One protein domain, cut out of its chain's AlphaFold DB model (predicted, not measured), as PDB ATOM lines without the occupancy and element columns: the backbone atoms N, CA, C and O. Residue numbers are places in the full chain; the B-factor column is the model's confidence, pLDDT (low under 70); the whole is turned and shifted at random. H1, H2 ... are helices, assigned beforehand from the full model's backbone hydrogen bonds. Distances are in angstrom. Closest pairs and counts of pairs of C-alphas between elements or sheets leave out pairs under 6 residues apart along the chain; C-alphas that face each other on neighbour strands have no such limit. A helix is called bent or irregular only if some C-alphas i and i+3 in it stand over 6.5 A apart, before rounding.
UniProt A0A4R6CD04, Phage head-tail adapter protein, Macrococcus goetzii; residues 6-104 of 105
ATOM      1  N   ASP A   6    -191.335 -47.838  42.823       88.56
ATOM      2  CA  ASP A   6    -190.441 -47.197  43.801       88.56
ATOM      3  C   ASP A   6    -190.015 -45.784  43.375       88.56
ATOM      4  O   ASP A   6    -189.888 -44.872  44.194       88.56
ATOM      5  N   ARG A   7    -189.796 -45.575  42.072       87.75
ATOM      6  CA  ARG A   7    -189.436 -44.259  41.533       87.75
ATOM      7  C   ARG A   7    -190.629 -43.314  41.491       87.75
ATOM      8  O   ARG A   7    -190.430 -42.111  41.648       87.75
ATOM      9  N   LEU A   8    -191.833 -43.839  41.266       89.38
ATOM     10  CA  LEU A   8    -193.070 -43.069  41.342       89.38
ATOM     11  C   LEU A   8    -193.319 -42.591  42.777       89.38
ATOM     12  O   LEU A   8    -193.631 -41.417  42.961       89.38
ATOM     13  N   GLU A   9    -193.117 -43.445  43.781       90.12
ATOM     14  CA  GLU A   9    -193.205 -43.039  45.190       90.12
ATOM     15  C   GLU A   9    -192.173 -41.962  45.530       90.12
ATOM     16  O   GLU A   9    -192.537 -40.906  46.043       90.12
ATOM     17  N   LEU A  10    -190.911 -42.140  45.128       88.75
ATOM     18  CA  LEU A  10    -189.877 -41.124  45.351       88.75
ATOM     19  C   LEU A  10    -190.202 -39.785  44.658       88.75
ATOM     20  O   LEU A  10    -189.914 -38.713  45.193       88.75
ATOM     21  N   LEU A  11    -190.810 -39.826  43.469       87.69
ATOM     22  CA  LEU A  11    -191.280 -38.626  42.775       87.69
ATOM     23  C   LEU A  11    -192.427 -37.948  43.542       87.69
ATOM     24  O   LEU A  11    -192.406 -36.728  43.707       87.69
ATOM     25  N   LYS A  12    -193.398 -38.716  44.053       88.62
ATOM     26  CA  LYS A  12    -194.487 -38.183  44.889       88.62
ATOM     27  C   LYS A  12    -193.960 -37.558  46.176       88.62
ATOM     28  O   LYS A  12    -194.422 -36.477  46.535       88.62
ATOM     29  N   GLU A  13    -192.981 -38.184  46.830       88.00
ATOM     30  CA  GLU A  13    -192.296 -37.623  48.003       88.00
ATOM     31  C   GLU A  13    -191.633 -36.284  47.662       88.00
ATOM     32  O   GLU A  13    -191.812 -35.297  48.381       88.00
ATOM     33  N   HIS A  14    -190.930 -36.214  46.525       81.62
ATOM     34  CA  HIS A  14    -190.281 -34.987  46.058       81.62
ATOM     35  C   HIS A  14    -191.279 -33.840  45.847       81.62
ATOM     36  O   HIS A  14    -190.970 -32.681  46.123       81.62
ATOM     37  N   MET A  15    -192.489 -34.178  45.400       83.19
ATOM     38  CA  MET A  15    -193.568 -33.235  45.104       83.19
ATOM     39  C   MET A  15    -194.553 -33.032  46.266       83.19
ATOM     40  O   MET A  15    -195.487 -32.241  46.140       83.19
ATOM     41  N   ARG A  16    -194.370 -33.733  47.394       85.81
ATOM     42  CA  ARG A  16    -195.292 -33.743  48.548       85.81
ATOM     43  C   ARG A  16    -196.736 -34.118  48.178       85.81
ATOM     44  O   ARG A  16    -197.688 -33.571  48.731       85.81
ATOM     45  N   LEU A  17    -196.903 -35.056  47.246       81.44
ATOM     46  CA  LEU A  17    -198.204 -35.531  46.758       81.44
ATOM     47  C   LEU A  17    -198.699 -36.771  47.519       81.44
ATOM     48  O   LEU A  17    -199.025 -37.798  46.919       81.44
ATOM     49  N   GLU A  18    -198.753 -36.693  48.849       75.50
ATOM     50  CA  GLU A  18    -199.232 -37.806  49.675       75.50
ATOM     51  C   GLU A  18    -200.703 -38.140  49.361       75.50
ATOM     52  O   GLU A  18    -201.572 -37.269  49.366       75.50
ATOM     53  N   GLY A  19    -200.989 -39.415  49.072       70.94
ATOM     54  CA  GLY A  19    -202.354 -39.898  48.828       70.94
ATOM     55  C   GLY A  19    -203.005 -39.426  47.520       70.94
ATOM     56  O   GLY A  19    -204.223 -39.544  47.380       70.94
ATOM     57  N   THR A  20    -202.235 -38.894  46.560       73.00
ATOM     58  CA  THR A  20    -202.783 -38.491  45.254       73.00
ATOM     59  C   THR A  20    -203.285 -39.694  44.447       73.00
ATOM     60  O   THR A  20    -202.599 -40.707  44.328       73.00
ATOM     61  N   SER A  21    -204.466 -39.571  43.834       75.31
ATOM     62  CA  SER A  21    -204.995 -40.552  42.874       75.31
ATOM     63  C   SER A  21    -204.539 -40.288  41.432       75.31
ATOM     64  O   SER A  21    -204.917 -41.008  40.506       75.31
ATOM     65  N   GLU A  22    -203.713 -39.262  41.211       83.31
ATOM     66  CA  GLU A  22    -203.297 -38.799  39.882       83.31
ATOM     67  C   GLU A  22    -202.021 -39.482  39.355       83.31
ATOM     68  O   GLU A  22    -201.314 -38.939  38.507       83.31
ATOM     69  N   GLU A  23    -201.735 -40.701  39.806       86.75
ATOM     70  CA  GLU A  23    -200.557 -41.488  39.406       86.75
ATOM     71  C   GLU A  23    -200.434 -41.656  37.888       86.75
ATOM     72  O   GLU A  23    -199.341 -41.575  37.322       86.75
ATOM     73  N   ARG A  24    -201.575 -41.823  37.209       88.75
ATOM     74  CA  ARG A  24    -201.634 -41.905  35.746       88.75
ATOM     75  C   ARG A  24    -201.098 -40.635  35.084       88.75
ATOM     76  O   ARG A  24    -200.393 -40.726  34.087       88.75
ATOM     77  N   LEU A  25    -201.428 -39.460  35.626       88.19
ATOM     78  CA  LEU A  25    -200.962 -38.179  35.087       88.19
ATOM     79  C   LEU A  25    -199.475 -37.974  35.369       88.19
ATOM     80  O   LEU A  25    -198.746 -37.545  34.483       88.19
ATOM     81  N   LEU A  26    -199.016 -38.326  36.573       89.75
ATOM     82  CA  LEU A  26    -197.591 -38.282  36.913       89.75
ATOM     83  C   LEU A  26    -196.757 -39.165  35.981       89.75
ATOM     84  O   LEU A  26    -195.714 -38.732  35.503       89.75
ATOM     85  N   THR A  27    -197.248 -40.367  35.674       91.19
ATOM     86  CA  THR A  27    -196.584 -41.295  34.745       91.19
ATOM     87  C   THR A  27    -196.489 -40.708  33.335       91.19
ATOM     88  O   THR A  27    -195.444 -40.805  32.695       91.19
ATOM     89  N   GLU A  28    -197.548 -40.046  32.865       90.12
ATOM     90  CA  GLU A  28    -197.560 -39.397  31.552       90.12
ATOM     91  C   GLU A  28    -196.553 -38.238  31.486       90.12
ATOM     92  O   GLU A  28    -195.718 -38.179  30.583       90.12
ATOM     93  N   TYR A  29    -196.559 -37.350  32.484       90.25
ATOM     94  CA  TYR A  29    -195.608 -36.237  32.538       90.25
ATOM     95  C   TYR A  29    -194.162 -36.704  32.682       90.25
ATOM     96  O   TYR A  29    -193.256 -36.075  32.135       90.25
ATOM     97  N   TYR A  30    -193.948 -37.827  33.364       91.31
ATOM     98  CA  TYR A  30    -192.642 -38.458  33.450       91.31
ATOM     99  C   TYR A  30    -192.143 -38.938  32.085       91.31
ATOM    100  O   TYR A  30    -190.987 -38.708  31.729       91.31
ATOM    101  N   ALA A  31    -193.017 -39.570  31.298       89.69
ATOM    102  CA  ALA A  31    -192.687 -40.020  29.950       89.69
ATOM    103  C   ALA A  31    -192.335 -38.839  29.029       89.69
ATOM    104  O   ALA A  31    -191.381 -38.923  28.255       89.69
ATOM    105  N   TRP A  32    -193.049 -37.717  29.148       88.38
ATOM    106  CA  TRP A  32    -192.741 -36.507  28.379       88.38
ATOM    107  C   TRP A  32    -191.393 -35.911  28.788       88.38
ATOM    108  O   TRP A  32    -190.545 -35.663  27.932       88.38
ATOM    109  N   ALA A  33    -191.152 -35.766  30.096       88.12
ATOM    110  CA  ALA A  33    -189.878 -35.283  30.626       88.12
ATOM    111  C   ALA A  33    -188.697 -36.168  30.195       88.12
ATOM    112  O   ALA A  33    -187.619 -35.657  29.892       88.12
ATOM    113  N   TYR A  34    -188.904 -37.487  30.128       87.75
ATOM    114  CA  TYR A  34    -187.915 -38.429  29.614       87.75
ATOM    115  C   TYR A  34    -187.543 -38.127  28.159       87.75
ATOM    116  O   TYR A  34    -186.362 -37.953  27.862       87.75
ATOM    117  N   ILE A  35    -188.537 -38.034  27.269       86.00
ATOM    118  CA  ILE A  35    -188.319 -37.787  25.836       86.00
ATOM    119  C   ILE A  35    -187.617 -36.443  25.619       86.00
ATOM    120  O   ILE A  35    -186.653 -36.378  24.860       86.00
ATOM    121  N   ASP A  36    -188.046 -35.388  26.312       84.31
ATOM    122  CA  ASP A  36    -187.464 -34.054  26.148       84.31
ATOM    123  C   ASP A  36    -185.999 -33.987  26.579       84.31
ATOM    124  O   ASP A  36    -185.177 -33.375  25.890       84.31
ATOM    125  N   LEU A  37    -185.655 -34.615  27.708       81.19
ATOM    126  CA  LEU A  37    -184.272 -34.654  28.188       81.19
ATOM    127  C   LEU A  37    -183.383 -35.485  27.268       81.19
ATOM    128  O   LEU A  37    -182.252 -35.094  26.991       81.19
ATOM    129  N   VAL A  38    -183.890 -36.613  26.784       84.06
ATOM    130  CA  VAL A  38    -183.170 -37.456  25.834       84.06
ATOM    131  C   VAL A  38    -182.899 -36.712  24.529       84.06
ATOM    132  O   VAL A  38    -181.751 -36.677  24.086       84.06
ATOM    133  N   ASP A  39    -183.922 -36.096  23.941       82.44
ATOM    134  CA  ASP A  39    -183.804 -35.328  22.697       82.44
ATOM    135  C   ASP A  39    -182.847 -34.143  22.877       82.44
ATOM    136  O   ASP A  39    -182.012 -33.873  22.020       82.44
ATOM    137  N   ALA A  40    -182.875 -33.480  24.037       78.62
ATOM    138  CA  ALA A  40    -181.939 -32.403  24.350       78.62
ATOM    139  C   ALA A  40    -180.474 -32.868  24.468       78.62
ATOM    140  O   ALA A  40    -179.567 -32.096  24.163       78.62
ATOM    141  N   ILE A  41    -180.231 -34.102  24.926       75.00
ATOM    142  CA  ILE A  41    -178.879 -34.653  25.124       75.00
ATOM    143  C   ILE A  41    -178.334 -35.286  23.840       75.00
ATOM    144  O   ILE A  41    -177.145 -35.168  23.554       75.00
ATOM    145  N   THR A  42    -179.188 -35.981  23.089       78.88
ATOM    146  CA  THR A  42    -178.780 -36.845  21.968       78.88
ATOM    147  C   THR A  42    -179.150 -36.282  20.598       78.88
ATOM    148  O   THR A  42    -178.546 -36.671  19.606       78.88
ATOM    149  N   GLY A  43    -180.113 -35.358  20.528       74.25
ATOM    150  CA  GLY A  43    -180.736 -34.928  19.273       74.25
ATOM    151  C   GLY A  43    -181.675 -35.972  18.658       74.25
ATOM    152  O   GLY A  43    -182.135 -35.785  17.532       74.25
ATOM    153  N   GLU A  44    -181.945 -37.071  19.366       71.12
ATOM    154  CA  GLU A  44    -182.799 -38.171  18.929       71.12
ATOM    155  C   GLU A  44    -183.925 -38.402  19.941       71.12
ATOM    156  O   GLU A  44    -183.742 -38.268  21.146       71.12
ATOM    157  N   GLN A  45    -185.109 -38.800  19.468       64.00
ATOM    158  CA  GLN A  45    -186.244 -39.101  20.353       64.00
ATOM    159  C   GLN A  45    -186.247 -40.542  20.881       64.00
ATOM    160  O   GLN A  45    -187.039 -40.870  21.765       64.00
ATOM    161  N   ILE A  46    -185.399 -41.416  20.331       65.12
ATOM    162  CA  ILE A  46    -185.348 -42.840  20.676       65.12
ATOM    163  C   ILE A  46    -183.897 -43.188  20.998       65.12
ATOM    164  O   ILE A  46    -183.131 -43.482  20.085       65.12
ATOM    165  N   PRO A  47    -183.494 -43.155  22.270       63.12
ATOM    166  CA  PRO A  47    -182.120 -43.421  22.626       63.12
ATOM    167  C   PRO A  47    -181.903 -44.890  22.980       63.12
ATOM    168  O   PRO A  47    -182.834 -45.650  23.263       63.12
ATOM    169  N   ASP A  48    -180.630 -45.237  23.125       66.25
ATOM    170  CA  ASP A  48    -180.212 -46.344  23.971       66.25
ATOM    171  C   ASP A  48    -180.577 -46.051  25.444       66.25
ATOM    172  O   ASP A  48    -179.968 -45.209  26.111       66.25
ATOM    173  N   ASN A  49    -181.604 -46.741  25.954       67.31
ATOM    174  CA  ASN A  49    -182.089 -46.602  27.334       67.31
ATOM    175  C   ASN A  49    -180.986 -46.858  28.382       67.31
ATOM    176  O   ASN A  49    -181.037 -46.282  29.473       67.31
ATOM    177  N   SER A  50    -179.979 -47.676  28.053       73.50
ATOM    178  CA  SER A  50    -178.981 -48.168  29.013       73.50
ATOM    179  C   SER A  50    -178.103 -47.059  29.605       73.50
ATOM    180  O   SER A  50    -177.716 -47.130  30.775       73.50
ATOM    181  N   PHE A  51    -177.841 -45.989  28.844       72.50
ATOM    182  CA  PHE A  51    -177.069 -44.837  29.316       72.50
ATOM    183  C   PHE A  51    -177.810 -44.038  30.400       72.50
ATOM    184  O   PHE A  51    -177.190 -43.501  31.321       72.50
ATOM    185  N   PHE A  52    -179.138 -43.953  30.302       76.31
ATOM    186  CA  PHE A  52    -179.957 -43.076  31.143       76.31
ATOM    187  C   PHE A  52    -180.441 -43.754  32.426       76.31
ATOM    188  O   PHE A  52    -180.544 -43.093  33.461       76.31
ATOM    189  N   GLU A  53    -180.683 -45.066  32.388       72.00
ATOM    190  CA  GLU A  53    -181.296 -45.832  33.484       72.00
ATOM    191  C   GLU A  53    -180.546 -45.737  34.819       72.00
ATOM    192  O   GLU A  53    -181.168 -45.634  35.877       72.00
ATOM    193  N   ASN A  54    -179.213 -45.676  34.775       71.06
ATOM    194  CA  ASN A  54    -178.362 -45.638  35.969       71.06
ATOM    195  C   ASN A  54    -177.661 -44.289  36.187       71.06
ATOM    196  O   ASN A  54    -176.800 -44.157  37.064       71.06
ATOM    197  N   ASN A  55    -178.013 -43.264  35.408       76.69
ATOM    198  CA  ASN A  55    -177.340 -41.975  35.478       76.69
ATOM    199  C   ASN A  55    -177.966 -41.076  36.557       76.69
ATOM    200  O   ASN A  55    -179.073 -40.554  36.417       76.69
ATOM    201  N   LYS A  56    -177.219 -40.847  37.644       76.19
ATOM    202  CA  LYS A  56    -177.659 -40.009  38.772       76.19
ATOM    203  C   LYS A  56    -177.979 -38.565  38.371       76.19
ATOM    204  O   LYS A  56    -178.890 -37.981  38.946       76.19
ATOM    205  N   LEU A  57    -177.264 -38.000  37.395       70.44
ATOM    206  CA  LEU A  57    -177.513 -36.638  36.911       70.44
ATOM    207  C   LEU A  57    -178.796 -36.572  36.084       70.44
ATOM    208  O   LEU A  57    -179.577 -35.640  36.241       70.44
ATOM    209  N   PHE A  58    -179.050 -37.594  35.267       77.44
ATOM    210  CA  PHE A  58    -180.310 -37.708  34.541       77.44
ATOM    211  C   PHE A  58    -181.498 -37.825  35.507       77.44
ATOM    212  O   PHE A  58    -182.487 -37.108  35.372       77.44
ATOM    213  N   ASN A  59    -181.360 -38.648  36.551       74.50
ATOM    214  CA  ASN A  59    -182.367 -38.779  37.605       74.50
ATOM    215  C   ASN A  59    -182.615 -37.455  38.350       74.50
ATOM    216  O   ASN A  59    -183.762 -37.131  38.648       74.50
ATOM    217  N   ALA A  60    -181.563 -36.669  38.594       76.81
ATOM    218  CA  ALA A  60    -181.674 -35.346  39.206       76.81
ATOM    219  C   ALA A  60    -182.359 -34.305  38.300       76.81
ATOM    220  O   ALA A  60    -182.880 -33.321  38.814       76.81
ATOM    221  N   ALA A  61    -182.376 -34.507  36.979       77.69
ATOM    222  CA  ALA A  61    -183.013 -33.598  36.023       77.69
ATOM    223  C   ALA A  61    -184.473 -33.976  35.719       77.69
ATOM    224  O   ALA A  61    -185.340 -33.105  35.636       77.69
ATOM    225  N   ILE A  62    -184.762 -35.272  35.579       84.56
ATOM    226  CA  ILE A  62    -186.088 -35.748  35.160       84.56
ATOM    227  C   ILE A  62    -187.164 -35.536  36.227       84.56
ATOM    228  O   ILE A  62    -188.309 -35.248  35.886       84.56
ATOM    229  N   PHE A  63    -186.812 -35.609  37.515       85.06
ATOM    230  CA  PHE A  63    -187.769 -35.406  38.610       85.06
ATOM    231  C   PHE A  63    -188.256 -33.950  38.701       85.06
ATOM    232  O   PHE A  63    -189.469 -33.746  38.634       85.06
ATOM    233  N   PRO A  64    -187.377 -32.927  38.747       83.25
ATOM    234  CA  PRO A  64    -187.806 -31.529  38.697       83.25
ATOM    235  C   PRO A  64    -188.598 -31.171  37.436       83.25
ATOM    236  O   PRO A  64    -189.577 -30.435  37.524       83.25
ATOM    237  N   LEU A  65    -188.217 -31.701  36.266       84.88
ATOM    238  CA  LEU A  65    -188.943 -31.427  35.021       84.88
ATOM    239  C   LEU A  65    -190.347 -32.053  35.027       84.88
ATOM    240  O   LEU A  65    -191.314 -31.407  34.627       84.88
ATOM    241  N   THR A  66    -190.476 -33.278  35.543       88.31
ATOM    242  CA  THR A  66    -191.785 -33.928  35.720       88.31
ATOM    243  C   THR A  66    -192.664 -33.139  36.687       88.31
ATOM    244  O   THR A  66    -193.839 -32.901  36.400       88.31
ATOM    245  N   ALA A  67    -192.089 -32.686  37.806       85.56
ATOM    246  CA  ALA A  67    -192.800 -31.875  38.786       85.56
ATOM    247  C   ALA A  67    -193.295 -30.561  38.175       85.56
ATOM    248  O   ALA A  67    -194.472 -30.223  38.298       85.56
ATOM    249  N   TYR A  68    -192.431 -29.888  37.415       83.88
ATOM    250  CA  TYR A  68    -192.781 -28.680  36.683       83.88
ATOM    251  C   TYR A  68    -193.970 -28.897  35.735       83.88
ATOM    252  O   TYR A  68    -194.914 -28.101  35.748       83.88
ATOM    253  N   TYR A  69    -193.961 -29.968  34.934       84.75
ATOM    254  CA  TYR A  69    -195.070 -30.285  34.026       84.75
ATOM    255  C   TYR A  69    -196.379 -30.536  34.760       84.75
ATOM    256  O   TYR A  69    -197.425 -30.024  34.354       84.75
ATOM    257  N   TYR A  70    -196.319 -31.281  35.858       86.12
ATOM    258  CA  TYR A  70    -197.494 -31.565  36.658       86.12
ATOM    259  C   TYR A  70    -198.056 -30.296  37.312       86.12
ATOM    260  O   TYR A  70    -199.252 -30.035  37.189       86.12
ATOM    261  N   GLU A  71    -197.234 -29.473  37.962       82.25
ATOM    262  CA  GLU A  71    -197.684 -28.264  38.669       82.25
ATOM    263  C   GLU A  71    -198.265 -27.207  37.719       82.25
ATOM    264  O   GLU A  71    -199.272 -26.568  38.028       82.25
ATOM    265  N   ASN A  72    -197.694 -27.062  36.521       74.88
ATOM    266  CA  ASN A  72    -198.081 -26.014  35.570       74.88
ATOM    267  C   ASN A  72    -199.221 -26.418  34.613       74.88
ATOM    268  O   ASN A  72    -199.557 -25.661  33.696       74.88
ATOM    269  N   ARG A  73    -199.845 -27.589  34.818       74.44
ATOM    270  CA  ARG A  73    -200.902 -28.127  33.938       74.44
ATOM    271  C   ARG A  73    -202.239 -27.386  34.015       74.44
ATOM    272  O   ARG A  73    -203.036 -27.462  33.082       74.44
ATOM    273  N   ILE A  74    -202.521 -26.700  35.125       66.75
ATOM    274  CA  ILE A  74    -203.810 -26.031  35.335       66.75
ATOM    275  C   ILE A  74    -203.786 -24.673  34.622       66.75
ATOM    276  O   ILE A  74    -203.060 -23.752  34.991       66.75
ATOM    277  N   ALA A  75    -204.582 -24.558  33.557       53.72
ATOM    278  CA  ALA A  75    -204.626 -23.384  32.683       53.72
ATOM    279  C   ALA A  75    -205.513 -22.227  33.199       53.72
ATOM    280  O   ALA A  75    -205.604 -21.203  32.529       53.72
ATOM    281  N   PHE A  76    -206.173 -22.371  34.357       47.72
ATOM    282  CA  PHE A  76    -207.341 -21.560  34.737       47.72
ATOM    283  C   PHE A  76    -207.206 -20.669  35.984       47.72
ATOM    284  O   PHE A  76    -208.230 -20.218  36.486       47.72
ATOM    285  N   ASP A  77    -206.004 -20.317  36.448       44.56
ATOM    286  CA  ASP A  77    -205.877 -19.179  37.377       44.56
ATOM    287  C   ASP A  77    -205.688 -17.877  36.588       44.56
ATOM    288  O   ASP A  77    -204.587 -17.433  36.265       44.56
ATOM    289  N   SER A  78    -206.821 -17.266  36.248       45.44
ATOM    290  CA  SER A  78    -206.961 -16.019  35.486       45.44
ATOM    291  C   SER A  78    -206.513 -14.753  36.234       45.44
ATOM    292  O   SER A  78    -206.682 -13.652  35.714       45.44
ATOM    293  N   ILE A  79    -205.939 -14.878  37.434       50.44
ATOM    294  CA  ILE A  79    -205.589 -13.743  38.309       50.44
ATOM    295  C   ILE A  79    -204.064 -13.580  38.480       50.44
ATOM    296  O   ILE A  79    -203.611 -12.522  38.911       50.44
ATOM    297  N   SER A  80    -203.244 -14.563  38.091       47.31
ATOM    298  CA  SER A  80    -201.819 -14.600  38.471       47.31
ATOM    299  C   SER A  80    -200.846 -15.054  37.374       47.31
ATOM    300  O   SER A  80    -199.769 -15.555  37.691       47.31
ATOM    301  N   ARG A  81    -201.149 -14.857  36.082       51.19
ATOM    302  CA  ARG A  81    -200.128 -15.042  35.032       51.19
ATOM    303  C   ARG A  81    -199.579 -13.723  34.515       51.19
ATOM    304  O   ARG A  81    -200.194 -13.045  33.697       51.19
ATOM    305  N   ASP A  82    -198.344 -13.457  34.915       47.31
ATOM    306  CA  ASP A  82    -197.390 -12.798  34.039       47.31
ATOM    307  C   ASP A  82    -197.176 -13.710  32.816       47.31
ATOM    308  O   ASP A  82    -196.610 -14.804  32.905       47.31
ATOM    309  N   VAL A  83    -197.727 -13.303  31.671       46.22
ATOM    310  CA  VAL A  83    -197.749 -14.065  30.408       46.22
ATOM    311  C   VAL A  83    -196.328 -14.375  29.906       46.22
ATOM    312  O   VAL A  83    -196.150 -15.262  29.075       46.22
ATOM    313  N   GLN A  84    -195.302 -13.723  30.463       51.00
ATOM    314  CA  GLN A  84    -193.892 -14.014  30.197       51.00
ATOM    315  C   GLN A  84    -193.455 -15.426  30.633       51.00
ATOM    316  O   GLN A  84    -192.490 -15.952  30.086       51.00
ATOM    317  N   TYR A  85    -194.178 -16.070  31.560       47.50
ATOM    318  CA  TYR A  85    -193.882 -17.433  32.027       47.50
ATOM    319  C   TYR A  85    -194.621 -18.538  31.265       47.50
ATOM    320  O   TYR A  85    -194.360 -19.712  31.521       47.50
ATOM    321  N   ALA A  86    -195.524 -18.205  30.331       47.06
ATOM    322  CA  ALA A  86    -196.093 -19.197  29.418       47.06
ATOM    323  C   ALA A  86    -194.942 -19.721  28.535       47.06
ATOM    324  O   ALA A  86    -194.438 -19.000  27.675       47.06
ATOM    325  N   PRO A  87    -194.411 -20.917  28.812       48.38
ATOM    326  CA  PRO A  87    -192.971 -21.089  28.888       48.38
ATOM    327  C   PRO A  87    -192.407 -21.302  27.493       48.38
ATOM    328  O   PRO A  87    -193.039 -21.940  26.646       48.38
ATOM    329  N   HIS A  88    -191.160 -20.881  27.289       50.78
ATOM    330  CA  HIS A  88    -190.347 -21.206  26.115       50.78
ATOM    331  C   HIS A  88    -190.398 -22.692  25.700       50.78
ATOM    332  O   HIS A  88    -190.085 -23.002  24.558       50.78
ATOM    333  N   MET A  89    -190.832 -23.603  26.580       49.06
ATOM    334  CA  MET A  89    -191.088 -25.010  26.275       49.06
ATOM    335  C   MET A  89    -192.264 -25.267  25.326       49.06
ATOM    336  O   MET A  89    -192.091 -26.074  24.424       49.06
ATOM    337  N   VAL A  90    -193.407 -24.573  25.423       50.41
ATOM    338  CA  VAL A  90    -194.489 -24.750  24.424       50.41
ATOM    339  C   VAL A  90    -194.006 -24.273  23.055       50.41
ATOM    340  O   VAL A  90    -194.215 -24.945  22.052       50.41
ATOM    341  N   LEU A  91    -193.273 -23.156  23.017       53.47
ATOM    342  CA  LEU A  91    -192.623 -22.651  21.804       53.47
ATOM    343  C   LEU A  91    -191.541 -23.605  21.272       53.47
ATOM    344  O   LEU A  91    -191.482 -23.835  20.070       53.47
ATOM    345  N   SER A  92    -190.720 -24.189  22.148       52.50
ATOM    346  CA  SER A  92    -189.674 -25.159  21.796       52.50
ATOM    347  C   SER A  92    -190.278 -26.444  21.230       52.50
ATOM    348  O   SER A  92    -189.892 -26.870  20.145       52.50
ATOM    349  N   VAL A  93    -191.298 -27.004  21.888       54.28
ATOM    350  CA  VAL A  93    -192.043 -28.182  21.421       54.28
ATOM    351  C   VAL A  93    -192.735 -27.886  20.091       54.28
ATOM    352  O   VAL A  93    -192.603 -28.659  19.148       54.28
ATOM    353  N   VAL A  94    -193.392 -26.730  19.945       52.62
ATOM    354  CA  VAL A  94    -193.997 -26.307  18.669       52.62
ATOM    355  C   VAL A  94    -192.946 -26.148  17.564       52.62
ATOM    356  O   VAL A  94    -193.197 -26.548  16.427       52.62
ATOM    357  N   HIS A  95    -191.764 -25.602  17.858       56.19
ATOM    358  CA  HIS A  95    -190.676 -25.482  16.884       56.19
ATOM    359  C   HIS A  95    -190.085 -26.839  16.492       56.19
ATOM    360  O   HIS A  95    -189.865 -27.071  15.302       56.19
ATOM    361  N   LYS A  96    -189.899 -27.754  17.448       56.88
ATOM    362  CA  LYS A  96    -189.446 -29.128  17.188       56.88
ATOM    363  C   LYS A  96    -190.458 -29.899  16.338       56.88
ATOM    364  O   LYS A  96    -190.082 -30.481  15.326       56.88
ATOM    365  N   LEU A  97    -191.750 -29.810  16.668       47.16
ATOM    366  CA  LEU A  97    -192.834 -30.417  15.885       47.16
ATOM    367  C   LEU A  97    -192.912 -29.840  14.463       47.16
ATOM    368  O   LEU A  97    -193.086 -30.584  13.498       47.16
ATOM    369  N   ARG A  98    -192.735 -28.520  14.311       49.94
ATOM    370  CA  ARG A  98    -192.661 -27.862  12.995       49.94
ATOM    371  C   ARG A  98    -191.470 -28.342  12.173       49.94
ATOM    372  O   ARG A  98    -191.637 -28.608  10.986       49.94
ATOM    373  N   TYR A  99    -190.296 -28.452  12.789       60.84
ATOM    374  CA  TYR A  99    -189.094 -28.950  12.126       60.84
ATOM    375  C   TYR A  99    -189.283 -30.399  11.662       60.84
ATOM    376  O   TYR A  99    -189.103 -30.697  10.487       60.84
ATOM    377  N   GLN A 100    -189.756 -31.281  12.542       52.69
ATOM    378  CA  GLN A 100    -190.007 -32.683  12.201       52.69
ATOM    379  C   GLN A 100    -191.049 -32.863  11.093       52.69
ATOM    380  O   GLN A 100    -190.893 -33.740  10.248       52.69
ATOM    381  N   TYR A 101    -192.095 -32.032  11.062       47.81
ATOM    382  CA  TYR A 101    -193.063 -32.027   9.963       47.81
ATOM    383  C   TYR A 101    -192.425 -31.596   8.635       47.81
ATOM    384  O   TYR A 101    -192.681 -32.212   7.604       47.81
ATOM    385  N   ALA A 102    -191.571 -30.568   8.658       58.12
ATOM    386  CA  ALA A 102    -190.916 -30.035   7.465       58.12
ATOM    387  C   ALA A 102    -189.877 -30.989   6.849       58.12
ATOM    388  O   ALA A 102    -189.688 -30.966   5.641       58.12
ATOM    389  N   VAL A 103    -189.217 -31.823   7.660       57.53
ATOM    390  CA  VAL A 103    -188.162 -32.762   7.218       57.53
ATOM    391  C   VAL A 103    -188.753 -34.113   6.763       57.53
ATOM    392  O   VAL A 103    -188.039 -34.984   6.278       57.53
ATOM    393  N   ARG A 104    -190.070 -34.315   6.921       42.47
ATOM    394  CA  ARG A 104    -190.779 -35.550   6.540       42.47
ATOM    395  C   ARG A 104    -191.186 -35.614   5.059       42.47
ATOM    396  O   ARG A 104    -191.702 -36.653   4.648       42.47
TER     397      ARG A 104
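What this domain is: This is residues 6 to 104 of the 105 residues of the protein "Phage head-tail adapter protein" of Macrococcus goetzii (UniProt A0A4R6CD04). Two helices, H2 and H4, cross at a steep angle to make the core, and H1 packs on residues 63 to 67 of H4. The short H3 sits near the beginning of H4, and after H4 a long link leads away to H5, with residues 74 to 85 and 94 to 104 sticking out free of the body. The printed part has 99 residues with five named helices, H1 to H5 in order along the chain, and no named strand; its class is all helix. It is only just loose, close to compact, with a radius of gyration of the C-alphas of 15.2 A and spans of 43 by 38 by 21 A.

Where its parts are: Find C-alpha 6 at (-190.441, -47.197, 43.801); from there H1 runs over residues 6 to 15, 14.4 A from first to last C-alpha. Next look at C-alpha 23 at (-200.557, -41.488, 39.406), where H2, the longest helix, begins; it covers residues 23 to 42 and 28.3 A. H3 is short, residues 49 to 53, 6.2 A. H4 follows with residues 56 to 71, 23.2 A; it is neither bent nor irregular, but only just, with C-alphas 60 and 63 at 6.1 A. H5 takes residues 88 to 102, 20.6 A, and ends at C-alpha 102, (-190.916, -30.035, 7.465).

How they stand to each other: Start at H1: it only just touches H2, with 3 pairs of C-alphas within 8 A, at residues 23 to 27 of H2 alone. Their closest C-alphas, those of Leu 8 and Thr 27, are 7.7 A apart, and their lines are about perpendicular at 87 degrees. H1 also touches H4, at residues 63 to 67 of H4 alone; the closest C-alphas, Leu 11 and Phe 63, are 6.3 A apart, at a steep tilt of 57 degrees, the same way. H2 touches H4 with 16 pairs of C-alphas within 8 A; look at Tyr 30 and Thr 66, the closest at 5.1 A, at a steep tilt of 51 degrees, opposite ways. H3 is close to H4 but not clearly touching, with C-alphas 52 and 58 closest at 6.4 A, and only just apart from H2, at 8.4 A. H5 is apart from H1, H2, H3 and H4. In H1, H2, H3 and H5 every O i to N i+4 pair is within hydrogen-bond range; in H4, 10 of 12 are.

The domain as a whole: The two C-alphas farthest apart, those of Gly 19 and Val 103, are 44.5 A apart. The printed part has no cut. The link from H4 to H5, residues 72 to 87, is long. Mean pLDDT of the printed part is 71.6; residues 45 to 49 and 74 to 104 are under 70.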